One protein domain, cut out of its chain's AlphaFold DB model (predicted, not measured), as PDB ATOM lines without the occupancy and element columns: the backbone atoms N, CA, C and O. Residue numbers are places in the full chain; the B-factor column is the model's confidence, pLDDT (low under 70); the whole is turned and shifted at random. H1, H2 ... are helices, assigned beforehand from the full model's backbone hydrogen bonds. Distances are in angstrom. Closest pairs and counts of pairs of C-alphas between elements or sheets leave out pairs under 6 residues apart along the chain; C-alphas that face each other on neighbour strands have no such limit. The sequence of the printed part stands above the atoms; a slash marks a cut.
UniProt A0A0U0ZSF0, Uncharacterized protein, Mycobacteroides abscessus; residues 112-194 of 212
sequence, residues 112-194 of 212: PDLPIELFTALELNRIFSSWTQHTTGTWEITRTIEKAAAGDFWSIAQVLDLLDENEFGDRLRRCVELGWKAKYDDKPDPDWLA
ATOM      1  N   PRO A 112     192.461 176.708 132.195       89.31
ATOM      2  CA  PRO A 112     193.295 177.449 133.138       89.31
ATOM      3  C   PRO A 112     194.789 177.249 132.870       89.31
ATOM      4  O   PRO A 112     195.228 176.135 132.585       89.31
ATOM      5  N   ASP A 113     195.574 178.325 132.940       87.75
ATOM      6  CA  ASP A 113     197.032 178.239 132.811       87.75
ATOM      7  C   ASP A 113     197.647 177.781 134.140       87.75
ATOM      8  O   ASP A 113     198.107 178.584 134.950       87.75
ATOM      9  N   LEU A 114     197.546 176.478 134.411       86.44
ATOM     10  CA  LEU A 114     197.957 175.895 135.687       86.44
ATOM     11  C   LEU A 114     199.483 175.984 135.877       86.44
ATOM     12  O   LEU A 114     200.227 175.575 134.985       86.44
ATOM     13  N   PRO A 115     199.969 176.419 137.055       82.50
ATOM     14  CA  PRO A 115     201.390 176.366 137.392       82.50
ATOM     15  C   PRO A 115     201.840 174.912 137.571       82.50
ATOM     16  O   PRO A 115     201.570 174.277 138.594       82.50
ATOM     17  N   ILE A 116     202.517 174.374 136.557       79.56
ATOM     18  CA  ILE A 116     202.919 172.963 136.470       79.56
ATOM     19  C   ILE A 116     203.840 172.519 137.615       79.56
ATOM     20  O   ILE A 116     203.903 171.337 137.928       79.56
ATOM     21  N   GLU A 117     204.524 173.449 138.276       78.06
ATOM     22  CA  GLU A 117     205.405 173.184 139.414       78.06
ATOM     23  C   GLU A 117     204.637 172.838 140.698       78.06
ATOM     24  O   GLU A 117     205.223 172.299 141.636       78.06
ATOM     25  N   LEU A 118     203.341 173.166 140.766       79.00
ATOM     26  CA  LEU A 118     202.493 172.937 141.943       79.00
ATOM     27  C   LEU A 118     201.692 171.634 141.881       79.00
ATOM     28  O   LEU A 118     201.116 171.223 142.895       79.00
ATOM     29  N   PHE A 119     201.653 170.994 140.713       83.25
ATOM     30  CA  PHE A 119     200.812 169.836 140.454       83.25
ATOM     31  C   PHE A 119     201.623 168.688 139.873       83.25
ATOM     32  O   PHE A 119     202.416 168.836 138.947       83.25
ATOM     33  N   THR A 120     201.379 167.495 140.392       87.06
ATOM     34  CA  THR A 120     201.863 166.259 139.789       87.06
ATOM     35  C   THR A 120     201.143 165.986 138.467       87.06
ATOM     36  O   THR A 120     200.017 166.431 138.236       87.06
ATOM     37  N   ALA A 121     201.748 165.163 137.605       85.81
ATOM     38  CA  ALA A 121     201.125 164.751 136.345       85.81
ATOM     39  C   ALA A 121     199.746 164.080 136.541       85.81
ATOM     40  O   ALA A 121     198.859 164.230 135.702       85.81
ATOM     41  N   LEU A 122     199.551 163.364 137.657       90.06
ATOM     42  CA  LEU A 122     198.272 162.735 137.997       90.06
ATOM     43  C   LEU A 122     197.202 163.772 138.364       90.06
ATOM     44  O   LEU A 122     196.065 163.657 137.909       90.06
ATOM     45  N   GLU A 123     197.565 164.791 139.143       89.62
ATOM     46  CA  GLU A 123     196.661 165.886 139.516       89.62
ATOM     47  C   GLU A 123     196.266 166.716 138.291       89.62
ATOM     48  O   GLU A 123     195.082 166.982 138.089       89.62
ATOM     49  N   LEU A 124     197.220 167.037 137.411       91.44
ATOM     50  CA  LEU A 124     196.938 167.734 136.153       91.44
ATOM     51  C   LEU A 124     195.952 166.952 135.276       91.44
ATOM     52  O   LEU A 124     195.003 167.524 134.739       91.44
ATOM     53  N   ASN A 125     196.131 165.633 135.165       91.38
ATOM     54  CA  ASN A 125     195.219 164.787 134.396       91.38
ATOM     55  C   ASN A 125     193.810 164.726 135.017       91.38
ATOM     56  O   ASN A 125     192.807 164.717 134.298       91.38
ATOM     57  N   ARG A 126     193.722 164.721 136.353       94.06
ATOM     58  CA  ARG A 126     192.448 164.808 137.076       94.06
ATOM     59  C   ARG A 126     191.744 166.133 136.783       94.06
ATOM     60  O   ARG A 126     190.617 166.105 136.301       94.06
ATOM     61  N   ILE A 127     192.434 167.265 136.942       92.69
ATOM     62  CA  ILE A 127     191.885 168.599 136.649       92.69
ATOM     63  C   ILE A 127     191.431 168.695 135.188       92.69
ATOM     64  O   ILE A 127     190.351 169.206 134.897       92.69
ATOM     65  N   PHE A 128     192.226 168.173 134.251       92.38
ATOM     66  CA  PHE A 128     191.863 168.132 132.834       92.38
ATOM     67  C   PHE A 128     190.592 167.306 132.572       92.38
ATOM     68  O   PHE A 128     189.740 167.694 131.764       92.38
ATOM     69  N   SER A 129     190.437 166.182 133.274       92.25
ATOM     70  CA  SER A 129     189.242 165.343 133.183       92.25
ATOM     71  C   SER A 129     188.010 166.072 133.725       92.25
ATOM     72  O   SER A 129     186.990 166.117 133.032       92.25
ATOM     73  N   SER A 130     188.121 166.710 134.894       93.00
ATOM     74  CA  SER A 130     187.053 167.510 135.511       93.00
ATOM     75  C   SER A 130     186.659 168.693 134.618       93.00
ATOM     76  O   SER A 130     185.480 168.891 134.331       93.00
ATOM     77  N   TRP A 131     187.637 169.404 134.045       93.81
ATOM     78  CA  TRP A 131     187.406 170.461 133.051       93.81
ATOM     79  C   TRP A 131     186.642 169.959 131.825       93.81
ATOM     80  O   TRP A 131     185.682 170.584 131.373       93.81
ATOM     81  N   THR A 132     187.050 168.813 131.280       90.12
ATOM     82  CA  THR A 132     186.396 168.229 130.106       90.12
ATOM     83  C   THR A 132     184.948 167.866 130.420       90.12
ATOM     84  O   THR A 132     184.066 168.134 129.607       90.12
ATOM     85  N   GLN A 133     184.681 167.299 131.598       89.81
ATOM     86  CA  GLN A 133     183.327 166.967 132.042       89.81
ATOM     87  C   GLN A 133     182.471 168.223 132.239       89.81
ATOM     88  O   GLN A 133     181.391 168.305 131.658       89.81
ATOM     89  N   HIS A 134     182.978 169.227 132.959       88.06
ATOM     90  CA  HIS A 134     182.281 170.492 133.212       88.06
ATOM     91  C   HIS A 134     181.955 171.249 131.916       88.06
ATOM     92  O   HIS A 134     180.871 171.799 131.745       88.06
ATOM     93  N   THR A 135     182.879 171.246 130.955       87.06
ATOM     94  CA  THR A 135     182.696 171.920 129.660       87.06
ATOM     95  C   THR A 135     182.003 171.052 128.605       87.06
ATOM     96  O   THR A 135     181.898 171.438 127.433       87.06
ATOM     97  N   THR A 136     181.507 169.868 128.983       80.25
ATOM     98  CA  THR A 136     180.688 169.034 128.101       80.25
ATOM     99  C   THR A 136     179.239 169.518 128.135       80.25
ATOM    100  O   THR A 136     178.478 169.175 129.030       80.25
ATOM    101  N   GLY A 137     178.832 170.275 127.113       73.38
ATOM    102  CA  GLY A 137     177.464 170.785 126.967       73.38
ATOM    103  C   GLY A 137     177.432 172.306 126.838       73.38
ATOM    104  O   GLY A 137     178.339 172.898 126.254       73.38
ATOM    105  N   THR A 138     176.374 172.931 127.353       68.12
ATOM    106  CA  THR A 138     176.276 174.389 127.503       68.12
ATOM    107  C   THR A 138     177.018 174.815 128.760       68.12
ATOM    108  O   THR A 138     176.532 174.601 129.867       68.12
ATOM    109  N   TRP A 139     178.189 175.413 128.569       82.69
ATOM    110  CA  TRP A 139     178.939 176.117 129.601       82.69
ATOM    111  C   TRP A 139     179.150 177.560 129.141       82.69
ATOM    112  O   TRP A 139     179.210 177.832 127.938       82.69
ATOM    113  N   GLU A 140     179.238 178.480 130.092       85.25
ATOM    114  CA  GLU A 140     179.407 179.902 129.814       85.25
ATOM    115  C   GLU A 140     180.831 180.339 130.147       85.25
ATOM    116  O   GLU A 140     181.401 179.946 131.168       85.25
ATOM    117  N   ILE A 141     181.409 181.166 129.277       85.75
ATOM    118  CA  ILE A 141     182.708 181.784 129.529       85.75
ATOM    119  C   ILE A 141     182.469 182.950 130.484       85.75
ATOM    120  O   ILE A 141     181.844 183.947 130.127       85.75
ATOM    121  N   THR A 142     182.947 182.804 131.714       89.06
ATOM    122  CA  THR A 142     182.892 183.851 132.734       89.06
ATOM    123  C   THR A 142     184.208 184.618 132.776       89.06
ATOM    124  O   THR A 142     185.264 184.090 132.424       89.06
ATOM    125  N   ARG A 143     184.174 185.842 133.314       88.69
ATOM    126  CA  ARG A 143     185.383 186.648 133.548       88.69
ATOM    127  C   ARG A 143     186.432 185.907 134.387       88.69
ATOM    128  O   ARG A 143     187.629 186.107 134.201       88.69
ATOM    129  N   THR A 144     185.992 185.057 135.313       88.88
ATOM    130  CA  THR A 144     186.877 184.208 136.122       88.88
ATOM    131  C   THR A 144     187.616 183.193 135.251       88.88
ATOM    132  O   THR A 144     188.828 183.057 135.374       88.88
ATOM    133  N   ILE A 145     186.928 182.531 134.320       90.12
ATOM    134  CA  ILE A 145     187.562 181.576 133.402       90.12
ATOM    135  C   ILE A 145     188.562 182.282 132.473       90.12
ATOM    136  O   ILE A 145     189.656 181.770 132.251       90.12
ATOM    137  N   GLU A 146     188.232 183.474 131.975       88.12
ATOM    138  CA  GLU A 146     189.139 184.264 131.129       88.12
ATOM    139  C   GLU A 146     190.434 184.623 131.863       88.12
ATOM    140  O   GLU A 146     191.530 184.401 131.350       88.12
ATOM    141  N   LYS A 147     190.315 185.118 133.098       85.94
ATOM    142  CA  LYS A 147     191.471 185.448 133.936       85.94
ATOM    143  C   LYS A 147     192.289 184.214 134.315       85.94
ATOM    144  O   LYS A 147     193.515 184.269 134.294       85.94
ATOM    145  N   ALA A 148     191.633 183.091 134.608       88.38
ATOM    146  CA  ALA A 148     192.315 181.832 134.892       88.38
ATOM    147  C   ALA A 148     193.102 181.319 133.675       88.38
ATOM    148  O   ALA A 148     194.218 180.821 133.814       88.38
ATOM    149  N   ALA A 149     192.548 181.468 132.469       87.06
ATOM    150  CA  ALA A 149     193.220 181.105 131.225       87.06
ATOM    151  C   ALA A 149     194.438 181.991 130.916       87.06
ATOM    152  O   ALA A 149     195.366 181.518 130.254       87.06
ATOM    153  N   ALA A 150     194.434 183.232 131.417       83.19
ATOM    154  CA  ALA A 150     195.548 184.178 131.362       83.19
ATOM    155  C   ALA A 150     196.590 183.986 132.487       83.19
ATOM    156  O   ALA A 150     197.623 184.646 132.467       83.19
ATOM    157  N   GLY A 151     196.347 183.082 133.445       81.56
ATOM    158  CA  GLY A 151     197.300 182.765 134.515       81.56
ATOM    159  C   GLY A 151     197.060 183.476 135.849       81.56
ATOM    160  O   GLY A 151     197.905 183.378 136.736       81.56
ATOM    161  N   ASP A 152     195.928 184.162 136.042       85.00
ATOM    162  CA  ASP A 152     195.610 184.780 137.337       85.00
ATOM    163  C   ASP A 152     195.330 183.712 138.403       85.00
ATOM    164  O   ASP A 152     194.309 183.024 138.368       85.00
ATOM    165  N   PHE A 153     196.217 183.610 139.392       83.19
ATOM    166  CA  PHE A 153     196.194 182.558 140.414       83.19
ATOM    167  C   PHE A 153     194.887 182.502 141.213       83.19
ATOM    168  O   PHE A 153     194.386 181.414 141.499       83.19
ATOM    169  N   TRP A 154     194.314 183.658 141.562       86.88
ATOM    170  CA  TRP A 154     193.040 183.707 142.285       86.88
ATOM    171  C   TRP A 154     191.893 183.172 141.437       86.88
ATOM    172  O   TRP A 154     191.063 182.405 141.927       86.88
ATOM    173  N   SER A 155     191.862 183.550 140.162       89.62
ATOM    174  CA  SER A 155     190.867 183.055 139.221       89.62
ATOM    175  C   SER A 155     191.062 181.570 138.920       89.62
ATOM    176  O   SER A 155     190.072 180.852 138.834       89.62
ATOM    177  N   ILE A 156     192.304 181.071 138.843       91.06
ATOM    178  CA  ILE A 156     192.578 179.629 138.729       91.06
ATOM    179  C   ILE A 156     192.002 178.884 139.936       91.06
ATOM    180  O   ILE A 156     191.290 177.902 139.750       91.06
ATOM    181  N   ALA A 157     192.253 179.360 141.160       91.19
ATOM    182  CA  ALA A 157     191.708 178.734 142.362       91.19
ATOM    183  C   ALA A 157     190.169 178.701 142.349       91.19
ATOM    184  O   ALA A 157     189.578 177.673 142.656       91.19
ATOM    185  N   GLN A 158     189.518 179.789 141.920       92.19
ATOM    186  CA  GLN A 158     188.059 179.824 141.758       92.19
ATOM    187  C   GLN A 158     187.560 178.847 140.685       92.19
ATOM    188  O   GLN A 158     186.529 178.213 140.879       92.19
ATOM    189  N   VAL A 159     188.272 178.697 139.560       93.25
ATOM    190  CA  VAL A 159     187.910 177.689 138.550       93.25
ATOM    191  C   VAL A 159     188.057 176.279 139.111       93.25
ATOM    192  O   VAL A 159     187.219 175.438 138.820       93.25
ATOM    193  N   LEU A 160     189.067 176.005 139.934       94.19
ATOM    194  CA  LEU A 160     189.216 174.691 140.559       94.19
ATOM    195  C   LEU A 160     188.074 174.374 141.528       94.19
ATOM    196  O   LEU A 160     187.600 173.242 141.515       94.19
ATOM    197  N   ASP A 161     187.562 175.357 142.274       93.56
ATOM    198  CA  ASP A 161     186.346 175.151 143.072       93.56
ATOM    199  C   ASP A 161     185.135 174.815 142.188       93.56
ATOM    200  O   ASP A 161     184.359 173.922 142.512       93.56
ATOM    201  N   LEU A 162     184.983 175.496 141.040       91.50
ATOM    202  CA  LEU A 162     183.908 175.205 140.076       91.50
ATOM    203  C   LEU A 162     183.999 173.784 139.499       91.50
ATOM    204  O   LEU A 162     183.001 173.250 139.020       91.50
ATOM    205  N   LEU A 163     185.190 173.184 139.518       92.81
ATOM    206  CA  LEU A 163     185.442 171.815 139.073       92.81
ATOM    207  C   LEU A 163     185.327 170.780 140.208       92.81
ATOM    208  O   LEU A 163     185.694 169.628 139.986       92.81
ATOM    209  N   ASP A 164     184.855 171.173 141.399       93.06
ATOM    210  CA  ASP A 164     184.856 170.366 142.630       93.06
ATOM    211  C   ASP A 164     186.265 169.906 143.071       93.06
ATOM    212  O   ASP A 164     186.434 168.967 143.853       93.06
ATOM    213  N   GLU A 165     187.305 170.610 142.622       93.50
ATOM    214  CA  GLU A 165     188.710 170.360 142.948       93.50
ATOM    215  C   GLU A 165     189.214 171.312 144.051       93.50
ATOM    216  O   GLU A 165     190.301 171.893 143.968       93.50
ATOM    217  N   ASN A 166     188.412 171.461 145.111       91.81
ATOM    218  CA  ASN A 166     188.624 172.436 146.192       91.81
ATOM    219  C   ASN A 166     190.005 172.310 146.864       91.81
ATOM    220  O   ASN A 166     190.620 173.314 147.207       91.81
ATOM    221  N   GLU A 167     190.534 171.087 146.996       91.75
ATOM    222  CA  GLU A 167     191.869 170.842 147.565       91.75
ATOM    223  C   GLU A 167     192.975 171.566 146.774       91.75
ATOM    224  O   GLU A 167     193.903 172.142 147.348       91.75
ATOM    225  N   PHE A 168     192.873 171.563 145.443       90.62
ATOM    226  CA  PHE A 168     193.827 172.229 144.561       90.62
ATOM    227  C   PHE A 168     193.630 173.749 144.577       90.62
ATOM    228  O   PHE A 168     194.615 174.493 144.549       90.62
ATOM    229  N   GLY A 169     192.377 174.204 144.689       88.56
ATOM    230  CA  GLY A 169     192.041 175.612 144.903       88.56
ATOM    231  C   GLY A 169     192.664 176.163 146.188       88.56
ATOM    232  O   GLY A 169     193.373 177.170 146.150       88.56
ATOM    233  N   ASP A 170     192.498 175.461 147.310       88.25
ATOM    234  CA  ASP A 170     193.064 175.844 148.610       88.25
ATOM    235  C   ASP A 170     194.594 175.866 148.599       88.25
ATOM    236  O   ASP A 170     195.218 176.781 149.145       88.25
ATOM    237  N   ARG A 171     195.216 174.895 147.923       85.94
ATOM    238  CA  ARG A 171     196.672 174.852 147.743       85.94
ATOM    239  C   ARG A 171     197.179 176.094 147.010       85.94
ATOM    240  O   ARG A 171     198.140 176.715 147.461       85.94
ATOM    241  N   LEU A 172     196.509 176.492 145.927       84.06
ATOM    242  CA  LEU A 172     196.851 177.699 145.173       84.06
ATOM    243  C   LEU A 172     196.664 178.976 145.989       84.06
ATOM    244  O   LEU A 172     197.563 179.817 145.990       84.06
ATOM    245  N   ARG A 173     195.554 179.113 146.726       83.75
ATOM    246  CA  ARG A 173     195.339 180.259 147.629       83.75
ATOM    247  C   ARG A 173     196.467 180.378 148.641       83.75
ATOM    248  O   ARG A 173     197.036 181.454 148.798       83.75
ATOM    249  N   ARG A 174     196.860 179.258 149.249       78.56
ATOM    250  CA  ARG A 174     197.962 179.225 150.211       78.56
ATOM    251  C   ARG A 174     199.299 179.610 149.577       78.56
ATOM    252  O   ARG A 174     200.074 180.327 150.198       78.56
ATOM    253  N   CYS A 175     199.572 179.202 148.338       76.25
ATOM    254  CA  CYS A 175     200.752 179.669 147.602       76.25
ATOM    255  C   CYS A 175     200.726 181.191 147.391       76.25
ATOM    256  O   CYS A 175     201.745 181.856 147.588       76.25
ATOM    257  N   VAL A 176     199.570 181.758 147.037       71.38
ATOM    258  CA  VAL A 176     199.410 183.211 146.871       71.38
ATOM    259  C   VAL A 176     199.620 183.954 148.190       71.38
ATOM    260  O   VAL A 176     200.363 184.934 148.213       71.38
ATOM    261  N   GLU A 177     199.036 183.470 149.287       71.06
ATOM    262  CA  GLU A 177     199.231 184.020 150.638       71.06
ATOM    263  C   GLU A 177     200.700 183.983 151.077       71.06
ATOM    264  O   GLU A 177     201.179 184.899 151.742       71.06
ATOM    265  N   LEU A 178     201.440 182.954 150.656       69.62
ATOM    266  CA  LEU A 178     202.877 182.807 150.893       69.62
ATOM    267  C   LEU A 178     203.749 183.621 149.917       69.62
ATOM    268  O   LEU A 178     204.969 183.466 149.910       69.62
ATOM    269  N   GLY A 179     203.152 184.484 149.090       63.72
ATOM    270  CA  GLY A 179     203.875 185.417 148.223       63.72
ATOM    271  C   GLY A 179     204.358 184.829 146.896       63.72
ATOM    272  O   GLY A 179     205.125 185.482 146.190       63.72
ATOM    273  N   TRP A 180     203.895 183.638 146.498       62.16
ATOM    274  CA  TRP A 180     204.288 183.033 145.214       62.16
ATOM    275  C   TRP A 180     203.816 183.828 143.996       62.16
ATOM    276  O   TRP A 180     204.368 183.650 142.914       62.16
ATOM    277  N   LYS A 181     202.845 184.734 144.167       55.34
ATOM    278  CA  LYS A 181     202.365 185.615 143.099       55.34
ATOM    279  C   LYS A 181     203.513 186.389 142.429       55.34
ATOM    280  O   LYS A 181     203.583 186.424 141.209       55.34
ATOM    281  N   ALA A 182     204.489 186.867 143.206       49.81
ATOM    282  CA  ALA A 182     205.639 187.617 142.691       49.81
ATOM    283  C   ALA A 182     206.564 186.799 141.765       49.81
ATOM    284  O   ALA A 182     207.285 187.375 140.963       49.81
ATOM    285  N   LYS A 183     206.546 185.461 141.855       48.56
ATOM    286  CA  LYS A 183     207.331 184.572 140.981       48.56
ATOM    287  C   LYS A 183     206.691 184.394 139.592       48.56
ATOM    288  O   LYS A 183     207.388 184.012 138.659       48.56
ATOM    289  N   TYR A 184     205.387 184.646 139.459       49.03
ATOM    290  CA  TYR A 184     204.614 184.408 138.231       49.03
ATOM    291  C   TYR A 184     203.912 185.667 137.676       49.03
ATOM    292  O   TYR A 184     203.360 185.594 136.582       49.03
ATOM    293  N   ASP A 185     203.962 186.802 138.391       46.84
ATOM    294  CA  ASP A 185     203.475 188.129 137.955       46.84
ATOM    295  C   ASP A 185     204.331 188.748 136.828       46.84
ATOM    296  O   ASP A 185     203.864 189.648 136.141       46.84
ATOM    297  N   ASP A 186     205.552 188.257 136.577       43.91
ATOM    298  CA  ASP A 186     206.440 188.756 135.506       43.91
ATOM    299  C   ASP A 186     206.009 188.331 134.082       43.91
ATOM    300  O   ASP A 186     206.764 188.485 133.117       43.91
ATOM    301  N   LYS A 187     204.793 187.798 133.904       41.69
ATOM    302  CA  LYS A 187     204.215 187.655 132.563       41.69
ATOM    303  C   LYS A 187     203.686 189.033 132.142       41.69
ATOM    304  O   LYS A 187     202.803 189.544 132.828       41.69
ATOM    305  N   PRO A 188     204.195 189.648 131.055       37.94
ATOM    306  CA  PRO A 188     203.628 190.898 130.562       37.94
ATOM    307  C   PRO A 188     202.124 190.711 130.346       37.94
ATOM    308  O   PRO A 188     201.707 189.666 129.834       37.94
ATOM    309  N   ASP A 189     201.327 191.700 130.762       42.44
ATOM    310  CA  ASP A 189     199.893 191.715 130.476       42.44
ATOM    311  C   ASP A 189     199.703 191.435 128.976       42.44
ATOM    312  O   ASP A 189     200.352 192.085 128.151       42.44
ATOM    313  N   PRO A 190     198.873 190.453 128.585       43.53
ATOM    314  CA  PRO A 190     198.680 190.162 127.176       43.53
ATOM    315  C   PRO A 190     198.117 191.400 126.469       43.53
ATOM    316  O   PRO A 190     197.061 191.892 126.862       43.53
ATOM    317  N   ASP A 191     198.770 191.873 125.403       47.97
ATOM    318  CA  ASP A 191     198.385 193.096 124.673       47.97
ATOM    319  C   ASP A 191     196.892 193.133 124.269       47.97
ATOM    320  O   ASP A 191     196.281 194.195 124.189       47.97
ATOM    321  N   TRP A 192     196.249 191.972 124.094       51.47
ATOM    322  CA  TRP A 192     194.827 191.863 123.748       51.47
ATOM    323  C   TRP A 192     193.847 192.212 124.888       51.47
ATOM    324  O   TRP A 192     192.656 192.391 124.627       51.47
ATOM    325  N   LEU A 193     194.307 192.326 126.140       43.31
ATOM    326  CA  LEU A 193     193.507 192.838 127.264       43.31
ATOM    327  C   LEU A 193     193.410 194.374 127.254       43.31
ATOM    328  O   LEU A 193     192.417 194.922 127.741       43.31
ATOM    329  N   ALA A 194     194.390 195.066 126.658       46.38
ATOM    330  CA  ALA A 194     194.404 196.526 126.541       46.38
ATOM    331  C   ALA A 194     193.330 197.045 125.565       46.38
ATOM    332  O   ALA A 194     192.730 198.093 125.807       46.38
TER     333      ALA A 194
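This is residues 112 to 194 of the 212 residues of an uncharacterized protein of Mycobacteroides abscessus (UniProt A0A0U0ZSF0). H3 lies at the middle of this domain, between H4, which runs side by side with it as the other half of a helical hairpin, and the short H2, which packs crosswise on it. The longest helix, H1, stands off to one side and comes near H3 alone, while the chain after H4 runs on through two very short helices, H5 and H6, as a tail that ends away from the other helices. The loop of residues 136 to 141, between H1 and H2, sticks out. The printed part has 83 residues with six named helices, H1 to H6 in that order, and no named strand; the class is all helix. The whole is compact, with a radius of gyration of the C-alphas of 12.8 A, and spans 34 by 30 by 19 A.

H1, residues 121 to 134, touches no helix. It is close to but not clearly touching H3, residues 153 to 162: the closest C-alphas, of Ile 127 and Leu 160, are 7.7 A apart, and the two run the same way at a steep tilt of 61 degrees. H2, residues 143 to 149, touches H3, with the closest C-alphas, of Ala 148 and Ile 156, 4.4 A apart; at 71 degrees the two are only just about perpendicular. H1 and H2 are apart. H3 and H4, residues 166 to 177, form a helical hairpin. They touch at Ala 157 and Gly 169, whose C-alphas, the closest, are 4.0 A apart, and run opposite ways at a shallow tilt of 15 degrees. H5, residues 181 to 184, is close to but not clearly touching H4, the closest C-alphas, of Cys 175 and Lys 181, being 7.6 A apart. H6, residues 191 to 194, touches no helix. In H1, H2, H3 and H4 every O i to N i+4 pair is within hydrogen-bond range; H5 and H6 are too short for such a pair.

H1 begins at C-alpha 121, (201.125, 164.751, 136.345), and is 19.9 A long. H2 measures 9.9 A, H3 14.3 A and H4 16.3 A; H4 begins at C-alpha 166, (188.624, 172.436, 146.192). H5 and H6 have 4 residues each, and H6 ends at C-alpha 194, (194.404, 196.526, 126.541).

The two C-alphas farthest apart, those of Gly 137 and Gly 179, are 36.9 A apart. The printed part has no cut. The links H2 to H3, H3 to H4 and H4 to H5 are tight, and those from H1 to H2 and H5 to H6 are short. The mean pLDDT of the printed part is 79.2; residue 138 and residues 178 to 194 are under 70.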